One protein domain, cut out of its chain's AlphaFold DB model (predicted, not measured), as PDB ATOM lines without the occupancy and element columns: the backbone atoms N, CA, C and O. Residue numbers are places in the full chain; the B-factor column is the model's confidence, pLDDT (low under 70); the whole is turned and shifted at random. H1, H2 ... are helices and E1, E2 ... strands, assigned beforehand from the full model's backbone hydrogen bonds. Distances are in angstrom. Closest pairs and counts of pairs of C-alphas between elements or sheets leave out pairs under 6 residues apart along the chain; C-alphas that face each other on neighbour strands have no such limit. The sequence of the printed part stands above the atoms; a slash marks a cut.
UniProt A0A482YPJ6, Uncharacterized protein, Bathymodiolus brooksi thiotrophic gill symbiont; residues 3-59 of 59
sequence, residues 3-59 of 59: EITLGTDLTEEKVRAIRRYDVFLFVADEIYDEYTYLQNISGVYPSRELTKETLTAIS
ATOM      1  N   GLU A   3      12.938  -3.414 -21.953       95.00
ATOM      2  CA  GLU A   3      12.223  -3.940 -20.793       95.00
ATOM      3  C   GLU A   3      13.017  -5.101 -20.183       95.00
ATOM      4  O   GLU A   3      13.501  -5.975 -20.900       95.00
ATOM      5  N   ILE A   4      13.155  -5.102 -18.856       96.06
ATOM      6  CA  ILE A   4      13.817  -6.165 -18.094       96.06
ATOM      7  C   ILE A   4      12.778  -6.749 -17.139       96.06
ATOM      8  O   ILE A   4      12.176  -6.006 -16.361       96.06
ATOM      9  N   THR A   5      12.553  -8.060 -17.198       95.12
ATOM     10  CA  THR A   5      11.492  -8.731 -16.438       95.12
ATOM     11  C   THR A   5      11.889 -10.148 -16.030       95.12
ATOM     12  O   THR A   5      12.701 -10.795 -16.685       95.12
ATOM     13  N   LEU A   6      11.278 -10.663 -14.961       94.44
ATOM     14  CA  LEU A   6      11.387 -12.085 -14.620       94.44
ATOM     15  C   LEU A   6      10.667 -12.965 -15.650       94.44
ATOM     16  O   LEU A   6      11.067 -14.097 -15.868       94.44
ATOM     17  N   GLY A   7       9.629 -12.441 -16.308       89.31
ATOM     18  CA  GLY A   7       8.941 -13.118 -17.406       89.31
ATOM     19  C   GLY A   7       7.999 -14.256 -17.014       89.31
ATOM     20  O   GLY A   7       7.540 -14.983 -17.888       89.31
ATOM     21  N   THR A   8       7.669 -14.405 -15.728       90.25
ATOM     22  CA  THR A   8       6.803 -15.488 -15.224       90.25
ATOM     23  C   THR A   8       5.360 -15.423 -15.735       90.25
ATOM     24  O   THR A   8       4.644 -16.419 -15.678       90.25
ATOM     25  N   ASP A   9       4.920 -14.270 -16.247       91.50
ATOM     26  CA  ASP A   9       3.598 -14.065 -16.840       91.50
ATOM     27  C   ASP A   9       3.641 -13.838 -18.363       91.50
ATOM     28  O   ASP A   9       2.610 -13.502 -18.966       91.50
ATOM     29  N   LEU A  10       4.811 -14.002 -18.990       93.19
ATOM     30  CA  LEU A  10       4.958 -13.869 -20.431       93.19
ATOM     31  C   LEU A  10       4.334 -15.080 -21.119       93.19
ATOM     32  O   LEU A  10       4.645 -16.230 -20.833       93.19
ATOM     33  N   THR A  11       3.428 -14.798 -22.047       95.56
ATOM     34  CA  THR A  11       2.924 -15.767 -23.016       95.56
ATOM     35  C   THR A  11       3.451 -15.385 -24.389       95.56
ATOM     36  O   THR A  11       3.799 -14.225 -24.628       95.56
ATOM     37  N   GLU A  12       3.466 -16.331 -25.326       96.06
ATOM     38  CA  GLU A  12       3.928 -16.058 -26.689       96.06
ATOM     39  C   GLU A  12       3.182 -14.872 -27.329       96.06
ATOM     40  O   GLU A  12       3.796 -14.003 -27.950       96.06
ATOM     41  N   GLU A  13       1.866 -14.785 -27.126       96.38
ATOM     42  CA  GLU A  13       1.049 -13.681 -27.633       96.38
ATOM     43  C   GLU A  13       1.460 -12.330 -27.032       96.38
ATOM     44  O   GLU A  13       1.654 -11.367 -27.779       96.38
ATOM     45  N   LYS A  14       1.654 -12.257 -25.706       95.12
ATOM     46  CA  LYS A  14       2.106 -11.032 -25.026       95.12
ATOM     47  C   LYS A  14       3.464 -10.581 -25.548       95.12
ATOM     48  O   LYS A  14       3.629  -9.414 -25.888       95.12
ATOM     49  N   VAL A  15       4.416 -11.505 -25.668       96.19
ATOM     50  CA  VAL A  15       5.769 -11.202 -26.156       96.19
ATOM     51  C   VAL A  15       5.720 -10.676 -27.586       96.19
ATOM     52  O   VAL A  15       6.322  -9.648 -27.890       96.19
ATOM     53  N   ARG A  16       4.942 -11.319 -28.466       95.75
ATOM     54  CA  ARG A  16       4.739 -10.834 -29.840       95.75
ATOM     55  C   ARG A  16       4.083  -9.456 -29.867       95.75
ATOM     56  O   ARG A  16       4.471  -8.631 -30.691       95.75
ATOM     57  N   ALA A  17       3.119  -9.188 -28.988       95.19
ATOM     58  CA  ALA A  17       2.480  -7.879 -28.880       95.19
ATOM     59  C   ALA A  17       3.463  -6.793 -28.413       95.19
ATOM     60  O   ALA A  17       3.510  -5.734 -29.031       95.19
ATOM     61  N   ILE A  18       4.288  -7.068 -27.398       94.25
ATOM     62  CA  ILE A  18       5.335  -6.155 -26.906       94.25
ATOM     63  C   ILE A  18       6.355  -5.863 -28.014       94.25
ATOM     64  O   ILE A  18       6.660  -4.704 -28.303       94.25
ATOM     65  N   ARG A  19       6.827  -6.904 -28.711       94.56
ATOM     66  CA  ARG A  19       7.807  -6.772 -29.801       94.56
ATOM     67  C   ARG A  19       7.309  -5.949 -30.989       94.56
ATOM     68  O   ARG A  19       8.133  -5.330 -31.653       94.56
ATOM     69  N   ARG A  20       5.994  -5.883 -31.242       93.94
ATOM     70  CA  ARG A  20       5.416  -5.019 -32.294       93.94
ATOM     71  C   ARG A  20       5.636  -3.522 -32.052       93.94
ATOM     72  O   ARG A  20       5.504  -2.758 -32.998       93.94
ATOM     73  N   TYR A  21       5.956  -3.115 -30.825       93.62
ATOM     74  CA  TYR A  21       6.241  -1.724 -30.465       93.62
ATOM     75  C   TYR A  21       7.747  -1.445 -30.309       93.62
ATOM     76  O   TYR A  21       8.130  -0.527 -29.586       93.62
ATOM     77  N   ASP A  22       8.610  -2.256 -30.935       90.25
ATOM     78  CA  ASP A  22      10.073  -2.094 -30.918       90.25
ATOM     79  C   ASP A  22      10.683  -2.044 -29.496       90.25
ATOM     80  O   ASP A  22      11.677  -1.363 -29.208       90.25
ATOM     81  N   VAL A  23      10.081  -2.806 -28.576       94.81
ATOM     82  CA  VAL A  23      10.580  -3.018 -27.209       94.81
ATOM     83  C   VAL A  23      11.447  -4.272 -27.169       94.81
ATOM     84  O   VAL A  23      10.944  -5.353 -27.447       94.81
ATOM     85  N   PHE A  24      12.730  -4.160 -26.844       96.69
ATOM     86  CA  PHE A  24      13.605  -5.310 -26.614       96.69
ATOM     87  C   PHE A  24      13.398  -5.847 -25.200       96.69
ATOM     88  O   PHE A  24      13.391  -5.071 -24.244       96.69
ATOM     89  N   LEU A  25      13.230  -7.159 -25.076       96.81
ATOM     90  CA  LEU A  25      12.950  -7.834 -23.811       96.81
ATOM     91  C   LEU A  25      14.196  -8.562 -23.320       96.81
ATOM     92  O   LEU A  25      14.767  -9.355 -24.063       96.81
ATOM     93  N   PHE A  26      14.563  -8.340 -22.064       97.69
ATOM     94  CA  PHE A  26      15.509  -9.172 -21.327       97.69
ATOM     95  C   PHE A  26      14.742  -9.922 -20.243       97.69
ATOM     96  O   PHE A  26      14.122  -9.309 -19.370       97.69
ATOM     97  N   VAL A  27      14.751 -11.247 -20.334       97.75
ATOM     98  CA  VAL A  27      13.976 -12.148 -19.474       97.75
ATOM     99  C   VAL A  27      14.923 -12.933 -18.573       97.75
ATOM    100  O   VAL A  27      16.070 -13.161 -18.954       97.75
ATOM    101  N   ALA A  28      14.496 -13.325 -17.372       98.06
ATOM    102  CA  ALA A  28      15.299 -14.192 -16.509       98.06
ATOM    103  C   ALA A  28      15.779 -15.447 -17.266       98.06
ATOM    104  O   ALA A  28      15.040 -16.006 -18.081       98.06
ATOM    105  N   ASP A  29      17.026 -15.857 -17.021       97.94
ATOM    106  CA  ASP A  29      17.702 -16.910 -17.789       97.94
ATOM    107  C   ASP A  29      16.928 -18.230 -17.736       97.94
ATOM    108  O   ASP A  29      16.703 -18.864 -18.764       97.94
ATOM    109  N   GLU A  30      16.453 -18.598 -16.547       97.19
ATOM    110  CA  GLU A  30      15.676 -19.806 -16.303       97.19
ATOM    111  C   GLU A  30      14.370 -19.838 -17.104       97.19
ATOM    112  O   GLU A  30      14.018 -20.873 -17.660       97.19
ATOM    113  N   ILE A  31      13.690 -18.696 -17.233       97.06
ATOM    114  CA  ILE A  31      12.438 -18.590 -17.987       97.06
ATOM    115  C   ILE A  31      12.727 -18.616 -19.491       97.06
ATOM    116  O   ILE A  31      12.043 -19.306 -20.246       97.06
ATOM    117  N   TYR A  32      13.756 -17.900 -19.943       97.69
ATOM    118  CA  TYR A  32      14.161 -17.913 -21.348       97.69
ATOM    119  C   TYR A  32      14.551 -19.320 -21.826       97.69
ATOM    120  O   TYR A  32      14.181 -19.734 -22.928       97.69
ATOM    121  N   ASP A  33      15.268 -20.071 -20.989       97.06
ATOM    122  CA  ASP A  33      15.707 -21.431 -21.300       97.06
ATOM    123  C   ASP A  33      14.554 -22.451 -21.230       97.06
ATOM    124  O   ASP A  33      14.541 -23.404 -22.012       97.06
ATOM    125  N   GLU A  34      13.561 -22.238 -20.357       96.56
ATOM    126  CA  GLU A  34      12.370 -23.095 -20.226       96.56
ATOM    127  C   GLU A  34      11.427 -22.992 -21.438       96.56
ATOM    128  O   GLU A  34      10.873 -23.999 -21.890       96.56
ATOM    129  N   TYR A  35      11.250 -21.792 -22.001       96.38
ATOM    130  CA  TYR A  35      10.247 -21.539 -23.037       96.38
ATOM    131  C   TYR A  35      10.855 -21.304 -24.426       96.38
ATOM    132  O   TYR A  35      11.254 -20.196 -24.783       96.38
ATOM    133  N   THR A  36      10.790 -22.318 -25.294       95.88
ATOM    134  CA  THR A  36      11.327 -22.262 -26.672       95.88
ATOM    135  C   THR A  36      10.756 -21.118 -27.519       95.88
ATOM    136  O   THR A  36      11.429 -20.612 -28.415       95.88
ATOM    137  N   TYR A  37       9.523 -20.672 -27.261       96.25
ATOM    138  CA  TYR A  37       8.951 -19.553 -28.014       96.25
ATOM    139  C   TYR A  37       9.690 -18.231 -27.746       96.25
ATOM    140  O   TYR A  37       9.755 -17.403 -28.650       96.25
ATOM    141  N   LEU A  38      10.283 -18.037 -26.558       96.44
ATOM    142  CA  LEU A  38      11.093 -16.853 -26.250       96.44
ATOM    143  C   LEU A  38      12.366 -16.830 -27.103       96.44
ATOM    144  O   LEU A  38      12.732 -15.785 -27.626       96.44
ATOM    145  N   GLN A  39      12.965 -18.000 -27.328       96.75
ATOM    146  CA  GLN A  39      14.184 -18.180 -28.126       96.75
ATOM    147  C   GLN A  39      13.951 -17.955 -29.627       96.75
ATOM    148  O   GLN A  39      14.855 -17.568 -30.365       96.75
ATOM    149  N   ASN A  40      12.720 -18.184 -30.089       96.56
ATOM    150  CA  ASN A  40      12.342 -18.060 -31.496       96.56
ATOM    151  C   ASN A  40      11.858 -16.651 -31.882       96.56
ATOM    152  O   ASN A  40      11.512 -16.419 -33.044       96.56
ATOM    153  N   ILE A  41      11.786 -15.711 -30.934       96.00
ATOM    154  CA  ILE A  41      11.314 -14.346 -31.185       96.00
ATOM    155  C   ILE A  41      12.498 -13.380 -31.159       96.00
ATOM    156  O   ILE A  41      13.123 -13.146 -30.131       96.00
ATOM    157  N   SER A  42      12.766 -12.749 -32.305       94.94
ATOM    158  CA  SER A  42      13.813 -11.731 -32.415       94.94
ATOM    159  C   SER A  42      13.554 -10.538 -31.487       94.94
ATOM    160  O   SER A  42      12.442  -9.999 -31.427       94.94
ATOM    161  N   GLY A  43      14.607 -10.092 -30.802       95.38
ATOM    162  CA  GLY A  43      14.562  -8.992 -29.842       95.38
ATOM    163  C   GLY A  43      14.096  -9.399 -28.442       95.38
ATOM    164  O   GLY A  43      13.748  -8.527 -27.645       95.38
ATOM    165  N   VAL A  44      14.068 -10.701 -28.161       97.19
ATOM    166  CA  VAL A  44      13.954 -11.270 -26.818       97.19
ATOM    167  C   VAL A  44      15.292 -11.917 -26.487       97.19
ATOM    168  O   VAL A  44      15.829 -12.667 -27.299       97.19
ATOM    169  N   TYR A  45      15.823 -11.611 -25.312       97.62
ATOM    170  CA  TYR A  45      17.137 -12.040 -24.859       97.62
ATOM    171  C   TYR A  45      17.048 -12.592 -23.435       97.62
ATOM    172  O   TYR A  45      16.212 -12.137 -22.645       97.62
ATOM    173  N   PRO A  46      17.920 -13.539 -23.065       97.88
ATOM    174  CA  PRO A  46      18.113 -13.908 -21.672       97.88
ATOM    175  C   PRO A  46      18.862 -12.788 -20.926       97.88
ATOM    176  O   PRO A  46      19.611 -12.006 -21.517       97.88
ATOM    177  N   SER A  47      18.688 -12.695 -19.611       97.38
ATOM    178  CA  SER A  47      19.272 -11.626 -18.790       97.38
ATOM    179  C   SER A  47      20.797 -11.675 -18.762       97.38
ATOM    180  O   SER A  47      21.436 -10.624 -18.703       97.38
ATOM    181  N   ARG A  48      21.401 -12.863 -18.894       98.06
ATOM    182  CA  ARG A  48      22.854 -13.029 -19.084       98.06
ATOM    183  C   ARG A  48      23.400 -12.311 -20.318       98.06
ATOM    184  O   ARG A  48      24.586 -12.002 -20.363       98.06
ATOM    185  N   GLU A  49      22.553 -12.028 -21.307       97.94
ATOM    186  CA  GLU A  49      22.924 -11.284 -22.512       97.94
ATOM    187  C   GLU A  49      22.717  -9.772 -22.369       97.94
ATOM    188  O   GLU A  49      22.966  -9.038 -23.325       97.94
ATOM    189  N   LEU A  50      22.342  -9.263 -21.189       96.88
ATOM    190  CA  LEU A  50      22.302  -7.827 -20.901       96.88
ATOM    191  C   LEU A  50      23.724  -7.261 -20.748       96.88
ATOM    192  O   LEU A  50      24.178  -6.876 -19.670       96.88
ATOM    193  N   THR A  51      24.452  -7.224 -21.859       97.44
ATOM    194  CA  THR A  51      25.834  -6.755 -21.943       97.44
ATOM    195  C   THR A  51      25.917  -5.465 -22.749       97.44
ATOM    196  O   THR A  51      25.056  -5.162 -23.575       97.44
ATOM    197  N   LYS A  52      27.000  -4.700 -22.562       96.88
ATOM    198  CA  LYS A  52      27.264  -3.509 -23.383       96.88
ATOM    199  C   LYS A  52      27.320  -3.843 -24.879       96.88
ATOM    200  O   LYS A  52      26.882  -3.033 -25.690       96.88
ATOM    201  N   GLU A  53      27.862  -5.006 -25.227       97.44
ATOM    202  CA  GLU A  53      27.957  -5.477 -26.608       97.44
ATOM    203  C   GLU A  53      26.565  -5.667 -27.212       97.44
ATOM    204  O   GLU A  53      26.249  -5.029 -28.215       97.44
ATOM    205  N   THR A  54      25.697  -6.422 -26.533       96.38
ATOM    206  CA  THR A  54      24.303  -6.625 -26.947       96.38
ATOM    207  C   THR A  54      23.566  -5.299 -27.079       96.38
ATOM    208  O   THR A  54      22.936  -5.041 -28.098       96.38
ATOM    209  N   LEU A  55      23.693  -4.417 -26.083       95.31
ATOM    210  CA  LEU A  55      23.039  -3.108 -26.082       95.31
ATOM    211  C   LEU A  55      23.497  -2.209 -27.237       95.31
ATOM    212  O   LEU A  55      22.685  -1.463 -27.767       95.31
ATOM    213  N   THR A  56      24.769  -2.292 -27.634       95.69
ATOM    214  CA  THR A  56      25.313  -1.534 -28.776       95.69
ATOM    215  C   THR A  56      24.882  -2.141 -30.114       95.69
ATOM    216  O   THR A  56      24.747  -1.426 -31.099       95.69
ATOM    217  N   ALA A  57      24.668  -3.458 -30.169       94.00
ATOM    218  CA  ALA A  57      24.212  -4.144 -31.375       94.00
ATOM    219  C   ALA A  57      22.721  -3.907 -31.678       94.00
ATOM    220  O   ALA A  57      22.318  -3.995 -32.836       94.00
ATOM    221  N   ILE A  58      21.909  -3.634 -30.647       90.25
ATOM    222  CA  ILE A  58      20.457  -3.402 -30.770       90.25
ATOM    223  C   ILE A  58      20.054  -1.917 -30.725       90.25
ATOM    224  O   ILE A  58      18.866  -1.617 -30.858       90.25
ATOM    225  N   SER A  59      21.009  -1.008 -30.491       75.00
ATOM    226  CA  SER A  59      20.821   0.452 -30.536       75.00
ATOM    227  C   SER A  59      20.945   0.997 -31.950       75.00
ATOM    228  O   SER A  59      20.105   1.844 -32.320       75.00
TER     229      SER A  59
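What this domain is: This is residues 3 to 59 of the 59 residues of an uncharacterized protein of Bathymodiolus brooksi thiotrophic gill symbiont (UniProt A0A482YPJ6). A small parallel sheet of three short strands, E1, E2 and E3, stands in the middle of the domain, with three short helices, H1, H3 and H2, in a loose arc round one side of it that only grazes the strands. The fourth helix, H4, is set off on the opposite side of the sheet, at the far end of residues 47 to 51. The printed part has 57 residues, with the named elements in the order E1 H1 E2 H2 H3 E3 H4 and the sheet in the order E1, E2, E3. The class is mixed, helices and strands, and the whole is compact, with a radius of gyration of the C-alphas of 10.4 A and spans of 27 by 24 by 17 A.

How they stand to each other: The edge strand E1, residues 3 to 5, is parallel to the inner strand E2, residues 24 to 27, at 14 degrees; N 26 and O 3 are 2.8 A apart, within hydrogen-bond range. Between them in the chain, H1, residues 12 to 19, only grazes the sheet, with its residues 15 to 19. E1, H1 and E2 form a strand-helix-strand unit, two parallel neighbour strands with a helix between them in the chain, and its crossover is right-handed. E2 is also parallel to the other edge strand, E3, residues 44 to 46, at 33 degrees, with N 45 and O 25 at 2.8 A. H2, residues 29 to 34, and H3, residues 36 to 39, come between these two strands in a second such unit, also right-handed. H2 grazes the sheet with residues 29 to 33; the closest C-alphas of H2 and E3 are those of Asp 29 and Pro 46, 4.9 A apart. H3 grazes it with residues 37 to 39. H2 and H3 only just touch, with 3 pairs of C-alphas within 8 A, and only at the corner by their link; the closest C-alphas are those of Tyr 32 and Leu 38, at 5.9 A. H1 and H3 also only just touch, with 3 pairs, the closest C-alphas being those of Glu 12 and Tyr 37, at 6.3 A. H4, residues 52 to 57, is not on the sheet and is apart from H1, H2 and H3. In H1, H2 and H4 every O i to N i+4 pair is within hydrogen-bond range; H3 is too short for such a pair.

Where its parts are: E1 begins at C-alpha 3, (12.223, -3.940, -20.793), and measures 6.5 A. H1 measures 10.5 A, E2 9.9 A, H2 8.5 A, H3 5.2 A and E3 7.1 A. H4 measures 8.6 A and ends at C-alpha 57, (24.212, -4.144, -31.375).

The domain as a whole: The two C-alphas farthest apart, those of Glu 13 and Lys 52, are 28.4 A from each other. The printed part has no cut, and no link is long. The mean pLDDT of the printed part is 95.3, and no printed residue is under 70.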